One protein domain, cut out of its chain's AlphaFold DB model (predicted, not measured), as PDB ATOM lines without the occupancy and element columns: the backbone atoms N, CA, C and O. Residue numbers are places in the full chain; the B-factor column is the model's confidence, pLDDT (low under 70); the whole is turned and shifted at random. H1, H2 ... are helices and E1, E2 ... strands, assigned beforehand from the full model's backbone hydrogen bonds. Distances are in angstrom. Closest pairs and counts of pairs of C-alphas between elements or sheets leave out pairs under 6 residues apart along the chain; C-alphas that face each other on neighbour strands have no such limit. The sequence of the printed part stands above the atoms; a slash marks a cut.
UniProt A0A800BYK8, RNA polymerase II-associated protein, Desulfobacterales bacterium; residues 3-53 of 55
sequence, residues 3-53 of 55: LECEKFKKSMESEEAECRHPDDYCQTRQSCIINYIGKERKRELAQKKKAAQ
ATOM      1  N   LEU A   3       7.342  10.721 130.188       88.31
ATOM      2  CA  LEU A   3       8.517  10.162 130.857       88.31
ATOM      3  C   LEU A   3       8.817  10.969 132.117       88.31
ATOM      4  O   LEU A   3       8.675  12.190 132.120       88.31
ATOM      5  N   GLU A   4       9.275  10.302 133.173       88.88
ATOM      6  CA  GLU A   4       9.703  10.952 134.414       88.88
ATOM      7  C   GLU A   4      11.188  10.697 134.670       88.88
ATOM      8  O   GLU A   4      11.684   9.576 134.555       88.88
ATOM      9  N   CYS A   5      11.912  11.753 135.037       86.88
ATOM     10  CA  CYS A   5      13.232  11.629 135.627       86.88
ATOM     11  C   CYS A   5      13.088  11.424 137.136       86.88
ATOM     12  O   CYS A   5      12.759  12.368 137.850       86.88
ATOM     13  N   GLU A   6      13.391  10.227 137.634       83.19
ATOM     14  CA  GLU A   6      13.216   9.897 139.055       83.19
ATOM     15  C   GLU A   6      14.099  10.731 139.994       83.19
ATOM     16  O   GLU A   6      13.661  11.088 141.085       83.19
ATOM     17  N   LYS A   7      15.317  11.091 139.559       84.12
ATOM     18  CA  LYS A   7      16.279  11.872 140.359       84.12
ATOM     19  C   LYS A   7      15.810  13.308 140.600       84.12
ATOM     20  O   LYS A   7      15.932  13.814 141.707       84.12
ATOM     21  N   PHE A   8      15.285  13.956 139.562       85.88
ATOM     22  CA  PHE A   8      14.866  15.363 139.606       85.88
ATOM     23  C   PHE A   8      13.344  15.536 139.685       85.88
ATOM     24  O   PHE A   8      12.861  16.664 139.641       85.88
ATOM     25  N   LYS A   9      12.590  14.428 139.745       87.06
ATOM     26  CA  LYS A   9      11.119  14.380 139.757       87.06
ATOM     27  C   LYS A   9      10.476  15.284 138.707       87.06
ATOM     28  O   LYS A   9       9.463  15.938 138.936       87.06
ATOM     29  N   LYS A  10      11.094  15.314 137.524       87.25
ATOM     30  CA  LYS A  10      10.658  16.131 136.393       87.25
ATOM     31  C   LYS A  10      10.048  15.243 135.326       87.25
ATOM     32  O   LYS A  10      10.712  14.333 134.830       87.25
ATOM     33  N   SER A  11       8.814  15.547 134.942       88.56
ATOM     34  CA  SER A  11       8.156  14.902 133.812       88.56
ATOM     35  C   SER A  11       8.392  15.664 132.509       88.56
ATOM     36  O   SER A  11       8.420  16.895 132.517       88.56
ATOM     37  N   MET A  12       8.510  14.944 131.402       89.44
ATOM     38  CA  MET A  12       8.622  15.490 130.047       89.44
ATOM     39  C   MET A  12       7.948  14.558 129.040       89.44
ATOM     40  O   MET A  12       7.760  13.373 129.318       89.44
ATOM     41  N   GLU A  13       7.613  15.077 127.864       90.75
ATOM     42  CA  GLU A  13       7.138  14.238 126.770       90.75
ATOM     43  C   GLU A  13       8.292  13.460 126.131       90.75
ATOM     44  O   GLU A  13       9.441  13.903 126.097       90.75
ATOM     45  N   SER A  14       7.988  12.283 125.584       86.25
ATOM     46  CA  SER A  14       8.951  11.448 124.858       86.25
ATOM     47  C   SER A  14       9.589  12.177 123.673       86.25
ATOM     48  O   SER A  14      10.749  11.939 123.341       86.25
ATOM     49  N   GLU A  15       8.848  13.101 123.066       85.81
ATOM     50  CA  GLU A  15       9.311  13.967 121.977       85.81
ATOM     51  C   GLU A  15      10.273  15.067 122.442       85.81
ATOM     52  O   GLU A  15      10.938  15.699 121.625       85.81
ATOM     53  N   GLU A  16      10.404  15.274 123.746       85.44
ATOM     54  CA  GLU A  16      11.333  16.218 124.371       85.44
ATOM     55  C   GLU A  16      12.339  15.502 125.285       85.44
ATOM     56  O   GLU A  16      13.073  16.141 126.038       85.44
ATOM     57  N   ALA A  17      12.390  14.166 125.215       85.44
ATOM     58  CA  ALA A  17      13.228  13.334 126.064       85.44
ATOM     59  C   ALA A  17      14.718  13.637 125.856       85.44
ATOM     60  O   ALA A  17      15.357  13.134 124.930       85.44
ATOM     61  N   GLU A  18      15.286  14.445 126.747       85.12
ATOM     62  CA  GLU A  18      16.709  14.748 126.775       85.12
ATOM     63  C   GLU A  18      17.223  14.832 128.216       85.12
ATOM     64  O   GLU A  18      16.765  15.634 129.033       85.12
ATOM     65  N   CYS A  19      18.236  14.021 128.524       83.25
ATOM     66  CA  CYS A  19      18.964  14.149 129.779       83.25
ATOM     67  C   CYS A  19      19.943  15.330 129.689       83.25
ATOM     68  O   CYS A  19      20.965  15.236 129.009       83.25
ATOM     69  N   ARG A  20      19.647  16.425 130.401       82.00
ATOM     70  CA  ARG A  20      20.497  17.631 130.481       82.00
ATOM     71  C   ARG A  20      21.596  17.561 131.549       82.00
ATOM     72  O   ARG A  20      22.300  18.538 131.764       82.00
ATOM     73  N   HIS A  21      21.746  16.410 132.201       81.12
ATOM     74  CA  HIS A  21      22.684  16.200 133.305       81.12
ATOM     75  C   HIS A  21      23.634  15.023 133.005       81.12
ATOM     76  O   HIS A  21      23.569  13.998 133.685       81.12
ATOM     77  N   PRO A  22      24.465  15.096 131.944       71.69
ATOM     78  CA  PRO A  22      25.346  13.993 131.552       71.69
ATOM     79  C   PRO A  22      26.523  13.767 132.514       71.69
ATOM     80  O   PRO A  22      27.004  12.631 132.594       71.69
ATOM     81  N   ASP A  23      26.949  14.819 133.216       73.69
ATOM     82  CA  ASP A  23      28.056  14.822 134.188       73.69
ATOM     83  C   ASP A  23      27.604  14.468 135.608       73.69
ATOM     84  O   ASP A  23      28.401  14.096 136.467       73.69
ATOM     85  N   ASP A  24      26.301  14.538 135.852       78.56
ATOM     86  CA  ASP A  24      25.704  14.194 137.128       78.56
ATOM     87  C   ASP A  24      25.530  12.674 137.183       78.56
ATOM     88  O   ASP A  24      24.829  12.080 136.354       78.56
ATOM     89  N   TYR A  25      26.173  12.013 138.149       69.25
ATOM     90  CA  TYR A  25      26.046  10.566 138.290       69.25
ATOM     91  C   TYR A  25      24.580  10.216 138.574       69.25
ATOM     92  O   TYR A  25      24.020  10.516 139.635       69.25
ATOM     93  N   CYS A  26      23.922   9.627 137.579       80.12
ATOM     94  CA  CYS A  26      22.586   9.078 137.714       80.12
ATOM     95  C   CYS A  26      22.744   7.589 138.009       80.12
ATOM     96  O   CYS A  26      23.190   6.824 137.154       80.12
ATOM     97  N   GLN A  27      22.396   7.183 139.225       73.38
ATOM     98  CA  GLN A  27      22.542   5.798 139.676       73.38
ATOM     99  C   GLN A  27      21.775   4.815 138.773       73.38
ATOM    100  O   GLN A  27      22.190   3.676 138.594       73.38
ATOM    101  N   THR A  28      20.713   5.286 138.115       73.69
ATOM    102  CA  THR A  28      19.904   4.526 137.156       73.69
ATOM    103  C   THR A  28      20.252   4.830 135.694       73.69
ATOM    104  O   THR A  28      19.471   4.510 134.805       73.69
ATOM    105  N   ARG A  29      21.412   5.433 135.376       74.00
ATOM    106  CA  ARG A  29      21.743   5.903 134.007       74.00
ATOM    107  C   ARG A  29      21.663   4.813 132.937       74.00
ATOM    108  O   ARG A  29      21.282   5.120 131.806       74.00
ATOM    109  N   GLN A  30      22.023   3.574 133.284       72.69
ATOM    110  CA  GLN A  30      21.922   2.415 132.387       72.69
ATOM    111  C   GLN A  30      20.464   1.999 132.125       72.69
ATOM    112  O   GLN A  30      20.156   1.561 131.024       72.69
ATOM    113  N   SER A  31      19.569   2.219 133.088       80.38
ATOM    114  CA  SER A  31      18.130   1.923 133.000       80.38
ATOM    115  C   SER A  31      17.278   3.164 132.684       80.38
ATOM    116  O   SER A  31      16.053   3.094 132.653       80.38
ATOM    117  N   CYS A  32      17.902   4.325 132.462       86.38
ATOM    118  CA  CYS A  32      17.208   5.597 132.306       86.38
ATOM    119  C   CYS A  32      16.565   5.707 130.916       86.38
ATOM    120  O   CYS A  32      17.246   5.964 129.919       86.38
ATOM    121  N   ILE A  33      15.236   5.592 130.871       87.31
ATOM    122  CA  ILE A  33      14.448   5.647 129.632       87.31
ATOM    123  C   ILE A  33      14.638   6.970 128.863       87.31
ATOM    124  O   ILE A  33      14.751   6.965 127.641       87.31
ATOM    125  N   ILE A  34      14.772   8.101 129.571       88.50
ATOM    126  CA  ILE A  34      14.992   9.431 128.970       88.50
ATOM    127  C   ILE A  34      16.351   9.489 128.263       88.50
ATOM    128  O   ILE A  34      16.462  10.010 127.155       88.50
ATOM    129  N   ASN A  35      17.393   8.934 128.888       86.38
ATOM    130  CA  ASN A  35      18.729   8.862 128.298       86.38
ATOM    131  C   ASN A  35      18.742   7.953 127.060       86.38
ATOM    132  O   ASN A  35      19.384   8.289 126.067       86.38
ATOM    133  N   TYR A  36      18.028   6.826 127.108       87.44
ATOM    134  CA  TYR A  36      17.892   5.919 125.971       87.44
ATOM    135  C   TYR A  36      17.192   6.597 124.784       87.44
ATOM    136  O   TYR A  36      17.793   6.729 123.719       87.44
ATOM    137  N   ILE A  37      15.977   7.118 124.986       89.69
ATOM    138  CA  ILE A  37      15.194   7.773 123.924       89.69
ATOM    139  C   ILE A  37      15.948   8.982 123.354       89.69
ATOM    140  O   ILE A  37      16.021   9.151 122.136       89.69
ATOM    141  N   GLY A  38      16.575   9.793 124.211       88.44
ATOM    142  CA  GLY A  38      17.368  10.936 123.765       88.44
ATOM    143  C   GLY A  38      18.558  10.542 122.882       88.44
ATOM    144  O   GLY A  38      18.873  11.246 121.921       88.44
ATOM    145  N   LYS A  39      19.217   9.407 123.161       86.88
ATOM    146  CA  LYS A  39      20.300   8.880 122.314       86.88
ATOM    147  C   LYS A  39      19.787   8.367 120.974       86.88
ATOM    148  O   LYS A  39      20.404   8.674 119.954       86.88
ATOM    149  N   GLU A  40      18.683   7.627 120.971       89.75
ATOM    150  CA  GLU A  40      18.089   7.095 119.740       89.75
ATOM    151  C   GLU A  40      17.686   8.231 118.795       89.75
ATOM    152  O   GLU A  40      18.126   8.257 117.649       89.75
ATOM    153  N   ARG A  41      17.027   9.280 119.305       87.44
ATOM    154  CA  ARG A  41      16.689  10.456 118.487       87.44
ATOM    155  C   ARG A  41      17.914  11.167 117.924       87.44
ATOM    156  O   ARG A  41      17.911  11.589 116.771       87.44
ATOM    157  N   LYS A  42      18.988  11.300 118.711       86.44
ATOM    158  CA  LYS A  42      20.250  11.880 118.217       86.44
ATOM    159  C   LYS A  42      20.854  11.033 117.093       86.44
ATOM    160  O   LYS A  42      21.357  11.604 116.127       86.44
ATOM    161  N   ARG A  43      20.768   9.701 117.177       88.69
ATOM    162  CA  ARG A  43      21.192   8.789 116.100       88.69
ATOM    163  C   ARG A  43      20.326   8.938 114.852       88.69
ATOM    164  O   ARG A  43      20.877   9.009 113.759       88.69
ATOM    165  N   GLU A  44      19.007   9.023 114.994       88.38
ATOM    166  CA  GLU A  44      18.091   9.242 113.866       88.38
ATOM    167  C   GLU A  44      18.346  10.587 113.176       88.38
ATOM    168  O   GLU A  44      18.440  10.657 111.953       88.38
ATOM    169  N   LEU A  45      18.524  11.661 113.951       87.44
ATOM    170  CA  LEU A  45      18.854  12.985 113.419       87.44
ATOM    171  C   LEU A  45      20.209  12.989 112.705       87.44
ATOM    172  O   LEU A  45      20.340  13.608 111.651       87.44
ATOM    173  N   ALA A  46      21.211  12.293 113.247       87.62
ATOM    174  CA  ALA A  46      22.508  12.151 112.594       87.62
ATOM    175  C   ALA A  46      22.400  11.387 111.262       87.62
ATOM    176  O   ALA A  46      23.034  11.783 110.288       87.62
ATOM    177  N   GLN A  47      21.572  10.338 111.194       86.81
ATOM    178  CA  GLN A  47      21.314   9.597 109.955       86.81
ATOM    179  C   GLN A  47      20.579  10.448 108.916       86.81
ATOM    180  O   GLN A  47      21.005  10.496 107.766       86.81
ATOM    181  N   LYS A  48      19.545  11.196 109.322       84.50
ATOM    182  CA  LYS A  48      18.834  12.128 108.430       84.50
ATOM    183  C   LYS A  48      19.750  13.221 107.880       84.50
ATOM    184  O   LYS A  48      19.652  13.555 106.708       84.50
ATOM    185  N   LYS A  49      20.657  13.757 108.704       79.50
ATOM    186  CA  LYS A  49      21.641  14.755 108.254       79.50
ATOM    187  C   LYS A  49      22.614  14.197 107.223       79.50
ATOM    188  O   LYS A  49      22.925  14.908 106.281       79.50
ATOM    189  N   LYS A  50      23.069  12.951 107.387       77.94
ATOM    190  CA  LYS A  50      23.926  12.291 106.393       77.94
ATOM    191  C   LYS A  50      23.191  12.077 105.071       77.94
ATOM    192  O   LYS A  50      23.714  12.459 104.037       77.94
ATOM    193  N   ALA A  51      21.955  11.581 105.124       74.25
ATOM    194  CA  ALA A  51      21.132  11.397 103.929       74.25
ATOM    195  C   ALA A  51      20.850  12.717 103.182       74.25
ATOM    196  O   ALA A  51      20.831  12.727 101.962       74.25
ATOM    197  N   ALA A  52      20.685  13.835 103.898       68.69
ATOM    198  CA  ALA A  52      20.462  15.156 103.300       68.69
ATOM    199  C   ALA A  52      21.743  15.874 102.821       68.69
ATOM    200  O   ALA A  52      21.650  16.964 102.270       68.69
ATOM    201  N   GLN A  53      22.935  15.325 103.088       60.28
ATOM    202  CA  GLN A  53      24.223  15.887 102.653       60.28
ATOM    203  C   GLN A  53      24.799  15.186 101.409       60.28
ATOM    204  O   GLN A  53      25.816  15.642 100.893       60.28
TER     205      GLN A  53
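This is residues 3 to 53 of the 55 residues of the protein "RNA polymerase II-associated protein" of Desulfobacterales bacterium (UniProt A0A800BYK8). One long helix, H1, begins in a small compact body, where a two-stranded hairpin, E1 and E2, and a broad loop, residues 14 to 32, lie round its first turns, and its far part, residues 43 to 51, sticks out from that body as an arm together with the last printed residues, 52 to 53. The hairpin is on one side of the helix's beginning, and the loop, residues 14 to 32, swings out on the other side before it folds back into H1. The printed part has 51 residues, with two named strands and then one named helix in the order E1, E2, H1; the sheet, order E1 - E2, is antiparallel and the class is mixed, helices and strands. The whole is loose, with a radius of gyration of the C-alphas of 12.5 A, and elongated, spanning 39 by 21 by 16 A.

E1 is residues 3 to 5, 6.9 A long, with C-alpha 3 at (8.517, 10.162, 130.857). E2 is residues 10 to 13, 10.4 A long. H1 is residues 33 to 51, 27.2 A from C-alpha 33 at (14.448, 5.647, 129.632) to C-alpha 51 at (21.132, 11.397, 103.929).

E1 and E2 form a hairpin, antiparallel at 153 degrees between their directions. N 3 and O 12 are 2.8 A apart and N 12 and O 3 are 2.9 A apart, within hydrogen-bond range. The closest C-alphas of E1 and H1, those of Leu 3 and Ile 34, are 6.8 A apart. In H1 every O i to N i+4 pair is within hydrogen-bond range.

The two C-alphas farthest apart, those of Lys 9 and Gln 53, are 39.4 A apart. The printed part has no cut. The link E1 to E2 is tight, and the link E2 to H1, 19 residues, is long. Residues 43 to 53, of which 43 to 51 belong to H1, stand free; the other 40 residues span 23 by 19 by 16 A. The mean pLDDT of the printed part is 83.0, with residue 25 and residues 52 to 53 under 70.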